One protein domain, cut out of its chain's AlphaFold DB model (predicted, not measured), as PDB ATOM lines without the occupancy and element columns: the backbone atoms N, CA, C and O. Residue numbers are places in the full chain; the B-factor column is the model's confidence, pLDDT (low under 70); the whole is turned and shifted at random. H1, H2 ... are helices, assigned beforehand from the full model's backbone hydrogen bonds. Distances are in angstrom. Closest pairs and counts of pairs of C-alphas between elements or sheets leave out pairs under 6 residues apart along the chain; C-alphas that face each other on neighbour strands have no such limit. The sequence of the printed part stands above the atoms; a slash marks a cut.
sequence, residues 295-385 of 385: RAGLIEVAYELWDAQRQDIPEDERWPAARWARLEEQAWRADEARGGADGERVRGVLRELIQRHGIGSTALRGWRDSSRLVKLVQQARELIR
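Overview. This is residues 295 to 385 of the 385 residues of an uncharacterized protein of Vitiosangium sp. GDMCC 1.1324 (UniProt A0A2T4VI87). Four helices form a bundle, side by side at shallow tilts in a ring H1, H2, H4, H3, thinly closed between H3 and H1. The 91 printed residues hold four named helices, H1 to H4, and no named strand: all helix, compact, radius of gyration of the C-alphas 12.6 A, spans 33 by 33 by 20 A.

Along the chain. H1, residues 295 to 308, begins at C-alpha 295 (1.634, 55.000, -13.688). H2, residues 321 to 337, is 26.1 A long; H3, residues 341 to 358, 25.2 A. H4, residues 373 to 383, ends at C-alpha 383 (-10.746, 34.005, -2.320).

Arrangement. H1 and H2, a helical hairpin, touch; their closest C-alphas, Gly 297 and Ala 334, are 4.6 A apart. H2 touches H4, opposite ways, closest C-alphas Ala 331 and Val 374, 4.8 A. H1 and H4 are apart. Every O i to N i+4 pair is within hydrogen-bond range in H1, H3 and H4, and 11 of 13 in H2.

Size, cuts and confidence. The printed part has no cut. Links H1 to H2 and H3 to H4 are long. Residues 337 to 339, 359 to 369 and 385 have pLDDT under 70.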
ATOM      1  N   ARG A 295       1.714  54.286 -14.965       92.56
ATOM      2  CA  ARG A 295       1.634  55.000 -13.688       92.56
ATOM      3  C   ARG A 295       0.195  55.396 -13.369       92.56
ATOM      4  O   ARG A 295      -0.236  55.216 -12.231       92.56
ATOM      5  N   ALA A 296      -0.568  55.846 -14.366       93.44
ATOM      6  CA  ALA A 296      -1.995  56.111 -14.222       93.44
ATOM      7  C   ALA A 296      -2.775  54.842 -13.828       93.44
ATOM      8  O   ALA A 296      -3.569  54.882 -12.890       93.44
ATOM      9  N   GLY A 297      -2.495  53.701 -14.468       93.50
ATOM     10  CA  GLY A 297      -3.071  52.404 -14.101       93.50
ATOM     11  C   GLY A 297      -2.751  51.998 -12.658       93.50
ATOM     12  O   GLY A 297      -3.633  51.539 -11.934       93.50
ATOM     13  N   LEU A 298      -1.518  52.226 -12.193       93.69
ATOM     14  CA  LEU A 298      -1.132  51.936 -10.809       93.69
ATOM     15  C   LEU A 298      -1.886  52.815  -9.793       93.69
ATOM     16  O   LEU A 298      -2.348  52.306  -8.771       93.69
ATOM     17  N   ILE A 299      -2.040  54.112 -10.088       94.94
ATOM     18  CA  ILE A 299      -2.828  55.060  -9.279       94.94
ATOM     19  C   ILE A 299      -4.288  54.614  -9.186       94.94
ATOM     20  O   ILE A 299      -4.870  54.603  -8.101       94.94
ATOM     21  N   GLU A 300      -4.869  54.198 -10.309       95.06
ATOM     22  CA  GLU A 300      -6.236  53.688 -10.364       95.06
ATOM     23  C   GLU A 300      -6.429  52.421  -9.509       95.06
ATOM     24  O   GLU A 300      -7.430  52.328  -8.796       95.06
ATOM     25  N   VAL A 301      -5.472  51.479  -9.530       94.19
ATOM     26  CA  VAL A 301      -5.502  50.278  -8.671       94.19
ATOM     27  C   VAL A 301      -5.452  50.664  -7.193       94.19
ATOM     28  O   VAL A 301      -6.260  50.173  -6.407       94.19
ATOM     29  N   ALA A 302      -4.522  51.539  -6.803       94.56
ATOM     30  CA  ALA A 302      -4.390  51.963  -5.410       94.56
ATOM     31  C   ALA A 302      -5.663  52.648  -4.900       94.56
ATOM     32  O   ALA A 302      -6.129  52.336  -3.806       94.56
ATOM     33  N   TYR A 303      -6.271  53.507  -5.723       94.38
ATOM     34  CA  TYR A 303      -7.542  54.138  -5.389       94.38
ATOM     35  C   TYR A 303      -8.675  53.125  -5.202       94.38
ATOM     36  O   TYR A 303      -9.422  53.242  -4.239       94.38
ATOM     37  N   GLU A 304      -8.830  52.128  -6.080       93.19
ATOM     38  CA  GLU A 304      -9.887  51.112  -5.916       93.19
ATOM     39  C   GLU A 304      -9.694  50.275  -4.644       93.19
ATOM     40  O   GLU A 304     -10.676  49.928  -3.987       93.19
ATOM     41  N   LEU A 305      -8.444  49.970  -4.279       92.50
ATOM     42  CA  LEU A 305      -8.130  49.281  -3.025       92.50
ATOM     43  C   LEU A 305      -8.460  50.145  -1.804       92.50
ATOM     44  O   LEU A 305      -9.021  49.632  -0.837       92.50
ATOM     45  N   TRP A 306      -8.150  51.442  -1.856       92.38
ATOM     46  CA  TRP A 306      -8.514  52.397  -0.813       92.38
ATOM     47  C   TRP A 306     -10.037  52.573  -0.703       92.38
ATOM     48  O   TRP A 306     -10.597  52.457   0.387       92.38
ATOM     49  N   ASP A 307     -10.723  52.790  -1.827       90.75
ATOM     50  CA  ASP A 307     -12.169  53.022  -1.883       90.75
ATOM     51  C   ASP A 307     -12.944  51.802  -1.368       90.75
ATOM     52  O   ASP A 307     -13.953  51.953  -0.685       90.75
ATOM     53  N   ALA A 308     -12.438  50.585  -1.595       89.19
ATOM     54  CA  ALA A 308     -12.996  49.365  -1.015       89.19
ATOM     55  C   ALA A 308     -12.851  49.259   0.504       89.19
ATOM     56  O   ALA A 308     -13.615  48.535   1.132       89.19
ATOM     57  N   GLN A 309     -11.893  49.958   1.107       86.94
ATOM     58  CA  GLN A 309     -11.626  49.906   2.547       86.94
ATOM     59  C   GLN A 309     -12.283  51.048   3.324       86.94
ATOM     60  O   GLN A 309     -12.085  51.164   4.537       86.94
ATOM     61  N   ARG A 310     -13.069  51.896   2.657       86.88
ATOM     62  CA  ARG A 310     -13.757  52.995   3.324       86.88
ATOM     63  C   ARG A 310     -14.711  52.487   4.406       86.88
ATOM     64  O   ARG A 310     -15.419  51.495   4.239       86.88
ATOM     65  N   GLN A 311     -14.734  53.207   5.526       82.44
ATOM     66  CA  GLN A 311     -15.513  52.833   6.709       82.44
ATOM     67  C   GLN A 311     -17.026  52.946   6.496       82.44
ATOM     68  O   GLN A 311     -17.781  52.289   7.203       82.44
ATOM     69  N   ASP A 312     -17.466  53.757   5.532       83.06
ATOM     70  CA  ASP A 312     -18.877  53.933   5.192       83.06
ATOM     71  C   ASP A 312     -19.431  52.833   4.270       83.06
ATOM     72  O   ASP A 312     -20.628  52.837   3.993       83.06
ATOM     73  N   ILE A 313     -18.596  51.884   3.823       83.81
ATOM     74  CA  ILE A 313     -19.012  50.750   2.989       83.81
ATOM     75  C   ILE A 313     -19.088  49.471   3.850       83.81
ATOM     76  O   ILE A 313     -18.049  49.049   4.391       83.81
ATOM     77  N   PRO A 314     -20.279  48.838   3.968       85.50
ATOM     78  CA  PRO A 314     -20.453  47.540   4.623       85.50
ATOM     79  C   PRO A 314     -19.501  46.491   4.056       85.50
ATOM     80  O   PRO A 314     -19.222  46.494   2.859       85.50
ATOM     81  N   GLU A 315     -18.971  45.605   4.903       83.12
ATOM     82  CA  GLU A 315     -17.900  44.676   4.519       83.12
ATOM     83  C   GLU A 315     -18.274  43.755   3.346       83.12
ATOM     84  O   GLU A 315     -17.456  43.526   2.455       83.12
ATOM     85  N   ASP A 316     -19.527  43.314   3.302       82.56
ATOM     86  CA  ASP A 316     -20.136  42.497   2.251       82.56
ATOM     87  C   ASP A 316     -20.335  43.247   0.921       82.56
ATOM     88  O   ASP A 316     -20.352  42.636  -0.147       82.56
ATOM     89  N   GLU A 317     -20.388  44.580   0.950       85.88
ATOM     90  CA  GLU A 317     -20.516  45.435  -0.236       85.88
ATOM     91  C   GLU A 317     -19.162  45.942  -0.768       85.88
ATOM     92  O   GLU A 317     -19.097  46.618  -1.799       85.88
ATOM     93  N   ARG A 318     -18.045  45.607  -0.104       87.69
ATOM     94  CA  ARG A 318     -16.703  46.097  -0.478       87.69
ATOM     95  C   ARG A 318     -16.158  45.501  -1.766       87.69
ATOM     96  O   ARG A 318     -15.258  46.087  -2.363       87.69
ATOM     97  N   TRP A 319     -16.662  44.364  -2.231       90.56
ATOM     98  CA  TRP A 319     -16.032  43.640  -3.343       90.56
ATOM     99  C   TRP A 319     -17.017  43.185  -4.432       90.56
ATOM    100  O   TRP A 319     -17.039  42.009  -4.796       90.56
ATOM    101  N   PRO A 320     -17.812  44.098  -5.026       91.38
ATOM    102  CA  PRO A 320     -18.744  43.735  -6.086       91.38
ATOM    103  C   PRO A 320     -17.997  43.294  -7.352       91.38
ATOM    104  O   PRO A 320     -16.907  43.783  -7.662       91.38
ATOM    105  N   ALA A 321     -18.627  42.441  -8.167       91.12
ATOM    106  CA  ALA A 321     -18.043  41.937  -9.419       91.12
ATOM    107  C   ALA A 321     -17.547  43.057 -10.356       91.12
ATOM    108  O   ALA A 321     -16.518  42.918 -11.018       91.12
ATOM    109  N   ALA A 322     -18.245  44.198 -10.375       91.44
ATOM    110  CA  ALA A 322     -17.853  45.362 -11.160       91.44
ATOM    111  C   ALA A 322     -16.546  46.018 -10.677       91.44
ATOM    112  O   ALA A 322     -15.834  46.583 -11.502       91.44
ATOM    113  N   ARG A 323     -16.225  45.971  -9.374       92.62
ATOM    114  CA  ARG A 323     -14.957  46.485  -8.826       92.62
ATOM    115  C   ARG A 323     -13.799  45.577  -9.210       92.62
ATOM    116  O   ARG A 323     -12.787  46.069  -9.694       92.62
ATOM    117  N   TRP A 324     -13.983  44.261  -9.105       93.62
ATOM    118  CA  TRP A 324     -12.974  43.300  -9.553       93.62
ATOM    119  C   TRP A 324     -12.643  43.429 -11.038       93.62
ATOM    120  O   TRP A 324     -11.471  43.440 -11.398       93.62
ATOM    121  N   ALA A 325     -13.656  43.602 -11.894       92.94
ATOM    122  CA  ALA A 325     -13.436  43.831 -13.321       92.94
ATOM    123  C   ALA A 325     -12.581  45.085 -13.584       92.94
ATOM    124  O   ALA A 325     -11.679  45.043 -14.416       92.94
ATOM    125  N   ARG A 326     -12.820  46.179 -12.841       93.50
ATOM    126  CA  ARG A 326     -11.998  47.396 -12.932       93.50
ATOM    127  C   ARG A 326     -10.575  47.149 -12.440       93.50
ATOM    128  O   ARG A 326      -9.643  47.469 -13.163       93.50
ATOM    129  N   LEU A 327     -10.403  46.536 -11.268       94.31
ATOM    130  CA  LEU A 327      -9.076  46.225 -10.728       94.31
ATOM    131  C   LEU A 327      -8.242  45.366 -11.688       94.31
ATOM    132  O   LEU A 327      -7.055  45.627 -11.845       94.31
ATOM    133  N   GLU A 328      -8.840  44.370 -12.351       94.25
ATOM    134  CA  GLU A 328      -8.143  43.536 -13.340       94.25
ATOM    135  C   GLU A 328      -7.683  44.353 -14.559       94.25
ATOM    136  O   GLU A 328      -6.529  44.243 -14.975       94.25
ATOM    137  N   GLU A 329      -8.558  45.203 -15.103       92.81
ATOM    138  CA  GLU A 329      -8.263  46.092 -16.236       92.81
ATOM    139  C   GLU A 329      -7.136  47.086 -15.905       92.81
ATOM    140  O   GLU A 329      -6.191  47.262 -16.677       92.81
ATOM    141  N   GLN A 330      -7.213  47.708 -14.730       93.44
ATOM    142  CA  GLN A 330      -6.254  48.706 -14.254       93.44
ATOM    143  C   GLN A 330      -4.903  48.068 -13.908       93.44
ATOM    144  O   GLN A 330      -3.851  48.611 -14.245       93.44
ATOM    145  N   ALA A 331      -4.917  46.876 -13.305       92.75
ATOM    146  CA  ALA A 331      -3.710  46.110 -13.014       92.75
ATOM    147  C   ALA A 331      -2.990  45.653 -14.287       92.75
ATOM    148  O   ALA A 331      -1.762  45.625 -14.305       92.75
ATOM    149  N   TRP A 332      -3.729  45.335 -15.357       92.25
ATOM    150  CA  TRP A 332      -3.130  44.998 -16.648       92.25
ATOM    151  C   TRP A 332      -2.349  46.180 -17.237       92.25
ATOM    152  O   TRP A 332      -1.208  45.994 -17.650       92.25
ATOM    153  N   ARG A 333      -2.912  47.399 -17.184       90.94
ATOM    154  CA  ARG A 333      -2.213  48.643 -17.574       90.94
ATOM    155  C   ARG A 333      -0.979  48.900 -16.706       90.94
ATOM    156  O   ARG A 333       0.087  49.230 -17.214       90.94
ATOM    157  N   ALA A 334      -1.110  48.723 -15.391       90.06
ATOM    158  CA  ALA A 334      -0.017  48.954 -14.448       90.06
ATOM    159  C   ALA A 334       1.165  47.981 -14.638       90.06
ATOM    160  O   ALA A 334       2.319  48.361 -14.443       90.06
ATOM    161  N   ASP A 335       0.892  46.732 -15.032       86.62
ATOM    162  CA  ASP A 335       1.905  45.683 -15.209       86.62
ATOM    163  C   ASP A 335       2.875  45.941 -16.384       86.62
ATOM    164  O   ASP A 335       3.933  45.301 -16.456       86.62
ATOM    165  N   GLU A 336       2.563  46.871 -17.295       72.69
ATOM    166  CA  GLU A 336       3.436  47.195 -18.429       72.69
ATOM    167  C   GLU A 336       4.716  47.953 -18.011       72.69
ATOM    168  O   GLU A 336       5.773  47.699 -18.591       72.69
ATOM    169  N   ALA A 337       4.705  48.770 -16.944       61.22
ATOM    170  CA  ALA A 337       5.888  49.521 -16.468       61.22
ATOM    171  C   ALA A 337       6.732  48.788 -15.418       61.22
ATOM    172  O   ALA A 337       7.090  49.339 -14.382       61.22
ATOM    173  N   ARG A 338       7.039  47.516 -15.675       54.50
ATOM    174  CA  ARG A 338       7.753  46.592 -14.772       54.50
ATOM    175  C   ARG A 338       8.780  47.260 -13.832       54.50
ATOM    176  O   ARG A 338       9.875  47.612 -14.254       54.50
ATOM    177  N   GLY A 339       8.473  47.246 -12.532       66.69
ATOM    178  CA  GLY A 339       9.435  47.489 -11.452       66.69
ATOM    179  C   GLY A 339       9.432  48.922 -10.912       66.69
ATOM    180  O   GLY A 339       9.634  49.886 -11.634       66.69
ATOM    181  N   GLY A 340       9.228  49.046  -9.602       76.44
ATOM    182  CA  GLY A 340       9.254  50.312  -8.873       76.44
ATOM    183  C   GLY A 340       8.781  50.107  -7.434       76.44
ATOM    184  O   GLY A 340       7.987  49.199  -7.171       76.44
ATOM    185  N   ALA A 341       9.267  50.934  -6.502       85.75
ATOM    186  CA  ALA A 341       8.919  50.833  -5.080       85.75
ATOM    187  C   ALA A 341       7.398  50.882  -4.860       85.75
ATOM    188  O   ALA A 341       6.837  50.065  -4.138       85.75
ATOM    189  N   ASP A 342       6.716  51.773  -5.574       88.06
ATOM    190  CA  ASP A 342       5.263  51.939  -5.522       88.06
ATOM    191  C   ASP A 342       4.487  50.719  -6.029       88.06
ATOM    192  O   ASP A 342       3.496  50.315  -5.421       88.06
ATOM    193  N   GLY A 343       4.977  50.066  -7.084       88.56
ATOM    194  CA  GLY A 343       4.402  48.810  -7.561       88.56
ATOM    195  C   GLY A 343       4.514  47.698  -6.515       88.56
ATOM    196  O   GLY A 343       3.557  46.961  -6.299       88.56
ATOM    197  N   GLU A 344       5.657  47.582  -5.826       89.44
ATOM    198  CA  GLU A 344       5.791  46.639  -4.699       89.44
ATOM    199  C   GLU A 344       4.890  46.986  -3.514       89.44
ATOM    200  O   GLU A 344       4.322  46.076  -2.913       89.44
ATOM    201  N   ARG A 345       4.703  48.272  -3.199       90.94
ATOM    202  CA  ARG A 345       3.788  48.700  -2.133       90.94
ATOM    203  C   ARG A 345       2.347  48.269  -2.418       90.94
ATOM    204  O   ARG A 345       1.713  47.662  -1.556       90.94
ATOM    205  N   VAL A 346       1.855  48.484  -3.641       91.19
ATOM    206  CA  VAL A 346       0.512  48.029  -4.055       91.19
ATOM    207  C   VAL A 346       0.411  46.500  -4.057       91.19
ATOM    208  O   VAL A 346      -0.571  45.948  -3.558       91.19
ATOM    209  N   ARG A 347       1.442  45.791  -4.545       90.19
ATOM    210  CA  ARG A 347       1.506  44.322  -4.436       90.19
ATOM    211  C   ARG A 347       1.442  43.859  -2.981       90.19
ATOM    212  O   ARG A 347       0.737  42.899  -2.693       90.19
ATOM    213  N   GLY A 348       2.136  44.537  -2.068       89.56
ATOM    214  CA  GLY A 348       2.092  44.278  -0.628       89.56
ATOM    215  C   GLY A 348       0.671  44.324  -0.071       89.56
ATOM    216  O   GLY A 348       0.231  43.355   0.542       89.56
ATOM    217  N   VAL A 349      -0.088  45.378  -0.387       91.06
ATOM    218  CA  VAL A 349      -1.493  45.515   0.045       91.06
ATOM    219  C   VAL A 349      -2.376  44.390  -0.501       91.06
ATOM    220  O   VAL A 349      -3.189  43.832   0.236       91.06
ATOM    221  N   LEU A 350      -2.205  44.003  -1.768       90.06
ATOM    222  CA  LEU A 350      -2.932  42.866  -2.347       90.06
ATOM    223  C   LEU A 350      -2.560  41.536  -1.677       90.06
ATOM    224  O   LEU A 350      -3.441  40.721  -1.408       90.06
ATOM    225  N   ARG A 351      -1.272  41.311  -1.379       89.00
ATOM    226  CA  ARG A 351      -0.807  40.118  -0.651       89.00
ATOM    227  C   ARG A 351      -1.412  40.060   0.751       89.00
ATOM    228  O   ARG A 351      -1.878  38.999   1.151       89.00
ATOM    229  N   GLU A 352      -1.457  41.179   1.472       88.75
ATOM    230  CA  GLU A 352      -2.113  41.251   2.781       88.75
ATOM    231  C   GLU A 352      -3.611  40.956   2.692       88.75
ATOM    232  O   GLU A 352      -4.140  40.221   3.522       88.75
ATOM    233  N   LEU A 353      -4.299  41.498   1.682       88.38
ATOM    234  CA  LEU A 353      -5.718  41.228   1.456       88.38
ATOM    235  C   LEU A 353      -5.962  39.727   1.219       88.38
ATOM    236  O   LEU A 353      -6.810  39.128   1.877       88.38
ATOM    237  N   ILE A 354      -5.167  39.103   0.343       87.31
ATOM    238  CA  ILE A 354      -5.185  37.651   0.090       87.31
ATOM    239  C   ILE A 354      -4.952  36.868   1.382       87.31
ATOM    240  O   ILE A 354      -5.666  35.907   1.658       87.31
ATOM    241  N   GLN A 355      -3.963  37.271   2.184       84.62
ATOM    242  CA  GLN A 355      -3.656  36.607   3.446       84.62
ATOM    243  C   GLN A 355      -4.833  36.698   4.415       84.62
ATOM    244  O   GLN A 355      -5.256  35.658   4.902       84.62
ATOM    245  N   ARG A 356      -5.409  37.888   4.639       84.62
ATOM    246  CA  ARG A 356      -6.541  38.089   5.564       84.62
ATOM    247  C   ARG A 356      -7.738  37.191   5.237       84.62
ATOM    248  O   ARG A 356      -8.305  36.603   6.150       84.62
ATOM    249  N   HIS A 357      -8.082  37.050   3.957       80.12
ATOM    250  CA  HIS A 357      -9.214  36.220   3.519       80.12
ATOM    251  C   HIS A 357      -8.845  34.746   3.269       80.12
ATOM    252  O   HIS A 357      -9.725  33.902   3.130       80.12
ATOM    253  N   GLY A 358      -7.553  34.410   3.228       72.06
ATOM    254  CA  GLY A 358      -7.066  33.058   2.961       72.06
ATOM    255  C   GLY A 358      -6.831  32.187   4.201       72.06
ATOM    256  O   GLY A 358      -6.663  30.973   4.034       72.06
ATOM    257  N   ILE A 359      -6.799  32.756   5.419       60.59
ATOM    258  CA  ILE A 359      -6.477  32.030   6.667       60.59
ATOM    259  C   ILE A 359      -7.426  30.834   6.850       60.59
ATOM    260  O   ILE A 359      -8.631  30.995   7.005       60.59
ATOM    261  N   GLY A 360      -6.864  29.618   6.850       55.09
ATOM    262  CA  GLY A 360      -7.604  28.366   7.056       55.09
ATOM    263  C   GLY A 360      -8.148  27.692   5.787       55.09
ATOM    264  O   GLY A 360      -8.678  26.586   5.879       55.09
ATOM    265  N   SER A 361      -7.981  28.289   4.600       56.56
ATOM    266  CA  SER A 361      -8.427  27.690   3.334       56.56
ATOM    267  C   SER A 361      -7.385  26.725   2.740       56.56
ATOM    268  O   SER A 361      -6.181  26.994   2.726       56.56
ATOM    269  N   THR A 362      -7.832  25.605   2.161       54.00
ATOM    270  CA  THR A 362      -6.992  24.748   1.297       54.00
ATOM    271  C   THR A 362      -6.472  25.493   0.063       54.00
ATOM    272  O   THR A 362      -5.476  25.064  -0.517       54.00
ATOM    273  N   ALA A 363      -7.091  26.625  -0.294       54.31
ATOM    274  CA  ALA A 363      -6.748  27.480  -1.428       54.31
ATOM    275  C   ALA A 363      -5.399  28.215  -1.282       54.31
ATOM    276  O   ALA A 363      -4.788  28.555  -2.291       54.31
ATOM    277  N   LEU A 364      -4.867  28.392  -0.063       58.94
ATOM    278  CA  LEU A 364      -3.501  28.911   0.123       58.94
ATOM    279  C   LEU A 364      -2.401  27.883  -0.217       58.94
ATOM    280  O   LEU A 364      -1.236  28.267  -0.363       58.94
ATOM    281  N   ARG A 365      -2.723  26.585  -0.387       50.34
ATOM    282  CA  ARG A 365      -1.750  25.588  -0.879       50.34
ATOM    283  C   ARG A 365      -1.457  25.852  -2.354       50.34
ATOM    284  O   ARG A 365      -2.155  25.365  -3.234       50.34
ATOM    285  N   GLY A 366      -0.399  26.615  -2.614       55.62
ATOM    286  CA  GLY A 366      -0.010  27.033  -3.962       55.62
ATOM    287  C   GLY A 366       0.026  28.545  -4.159       55.62
ATOM    288  O   GLY A 366       0.175  28.979  -5.300       55.62
ATOM    289  N   TRP A 367      -0.077  29.339  -3.083       60.06
ATOM    290  CA  TRP A 367       0.208  30.773  -3.121       60.06
ATOM    291  C   TRP A 367       1.570  31.014  -3.790       60.06
ATOM    292  O   TRP A 367       2.614  30.592  -3.293       60.06
ATOM    293  N   ARG A 368       1.537  31.637  -4.971       58.56
ATOM    294  CA  ARG A 368       2.726  32.055  -5.716       58.56
ATOM    295  C   ARG A 368       2.869  33.549  -5.520       58.56
ATOM    296  O   ARG A 368       1.962  34.288  -5.898       58.56
ATOM    297  N   ASP A 369       4.005  33.971  -4.977       68.50
ATOM    298  CA  ASP A 369       4.390  35.374  -4.948       68.50
ATOM    299  C   ASP A 369       4.523  35.873  -6.398       68.50
ATOM    300  O   ASP A 369       5.493  35.584  -7.100       68.50
ATOM    301  N   SER A 370       3.461  36.497  -6.908       75.06
ATOM    302  CA  SER A 370       3.406  36.971  -8.283       75.06
ATOM    303  C   SER A 370       3.983  38.375  -8.357       75.06
ATOM    304  O   SER A 370       3.517  39.290  -7.683       75.06
ATOM    305  N   SER A 371       4.931  38.572  -9.271       79.81
ATOM    306  CA  SER A 371       5.414  39.908  -9.623       79.81
ATOM    307  C   SER A 371       4.391  40.719 -10.431       79.81
ATOM    308  O   SER A 371       4.531  41.933 -10.534       79.81
ATOM    309  N   ARG A 372       3.355  40.074 -10.986       88.12
ATOM    310  CA  ARG A 372       2.276  40.724 -11.749       88.12
ATOM    311  C   ARG A 372       1.084  41.074 -10.865       88.12
ATOM    312  O   ARG A 372       0.538  40.176 -10.214       88.12
ATOM    313  N   LEU A 373       0.652  42.332 -10.910       89.06
ATOM    314  CA  LEU A 373      -0.525  42.854 -10.216       89.06
ATOM    315  C   LEU A 373      -1.799  42.153 -10.682       89.06
ATOM    316  O   LEU A 373      -2.585  41.723  -9.841       89.06
ATOM    317  N   VAL A 374      -1.974  41.942 -11.993       91.94
ATOM    318  CA  VAL A 374      -3.206  41.326 -12.521       91.94
ATOM    319  C   VAL A 374      -3.428  39.920 -11.957       91.94
ATOM    320  O   VAL A 374      -4.555  39.512 -11.686       91.94
ATOM    321  N   LYS A 375      -2.342  39.179 -11.709       90.19
ATOM    322  CA  LYS A 375      -2.402  37.837 -11.118       90.19
ATOM    323  C   LYS A 375      -2.771  37.866  -9.640       90.19
ATOM    324  O   LYS A 375      -3.537  37.008  -9.214       90.19
ATOM    325  N   LEU A 376      -2.277  38.845  -8.884       89.75
ATOM    326  CA  LEU A 376      -2.671  39.030  -7.486       89.75
ATOM    327  C   LEU A 376      -4.142  39.454  -7.373       89.75
ATOM    328  O   LEU A 376      -4.855  38.931  -6.524       89.75
ATOM    329  N   VAL A 377      -4.627  40.330  -8.260       92.31
ATOM    330  CA  VAL A 377      -6.051  40.706  -8.307       92.31
ATOM    331  C   VAL A 377      -6.936  39.488  -8.597       92.31
ATOM    332  O   VAL A 377      -7.915  39.270  -7.886       92.31
ATOM    333  N   GLN A 378      -6.578  38.660  -9.588       91.06
ATOM    334  CA  GLN A 378      -7.311  37.426  -9.916       91.06
ATOM    335  C   GLN A 378      -7.380  36.464  -8.718       91.06
ATOM    336  O   GLN A 378      -8.450  35.944  -8.410       91.06
ATOM    337  N   GLN A 379      -6.267  36.283  -8.001       88.50
ATOM    338  CA  GLN A 379      -6.217  35.448  -6.795       88.50
ATOM    339  C   GLN A 379      -7.066  36.015  -5.650       88.50
ATOM    340  O   GLN A 379      -7.812  35.273  -5.016       88.50
ATOM    341  N   ALA A 380      -6.989  37.325  -5.389       89.12
ATOM    342  CA  ALA A 380      -7.805  37.975  -4.362       89.12
ATOM    343  C   ALA A 380      -9.305  37.808  -4.653       89.12
ATOM    344  O   ALA A 380     -10.076  37.444  -3.766       89.12
ATOM    345  N   ARG A 381      -9.705  37.982  -5.917       90.44
ATOM    346  CA  ARG A 381     -11.083  37.777  -6.370       90.44
ATOM    347  C   ARG A 381     -11.576  36.348  -6.147       90.44
ATOM    348  O   ARG A 381     -12.746  36.174  -5.837       90.44
ATOM    349  N   GLU A 382     -10.740  35.334  -6.362       87.56
ATOM    350  CA  GLU A 382     -11.117  33.926  -6.157       87.56
ATOM    351  C   GLU A 382     -11.373  33.592  -4.681       87.56
ATOM    352  O   GLU A 382     -12.245  32.775  -4.395       87.56
ATOM    353  N   LEU A 383     -10.653  34.243  -3.763       84.38
ATOM    354  CA  LEU A 383     -10.746  34.005  -2.320       84.38
ATOM    355  C   LEU A 383     -11.883  34.771  -1.632       84.38
ATOM    356  O   LEU A 383     -12.394  34.300  -0.624       84.38
ATOM    357  N   ILE A 384     -12.265  35.940  -2.153       82.75
ATOM    358  CA  ILE A 384     -13.240  36.860  -1.530       82.75
ATOM    359  C   ILE A 384     -14.669  36.647  -2.093       82.75
ATOM    360  O   ILE A 384     -15.533  37.505  -1.945       82.75
ATOM    361  N   ARG A 385     -14.930  35.524  -2.781       66.38
ATOM    362  CA  ARG A 385     -16.246  35.224  -3.378       66.38
ATOM    363  C   ARG A 385     -17.349  34.944  -2.372       66.38
ATOM    364  O   ARG A 385     -17.093  34.177  -1.420       66.38
TER     365      ARG A 385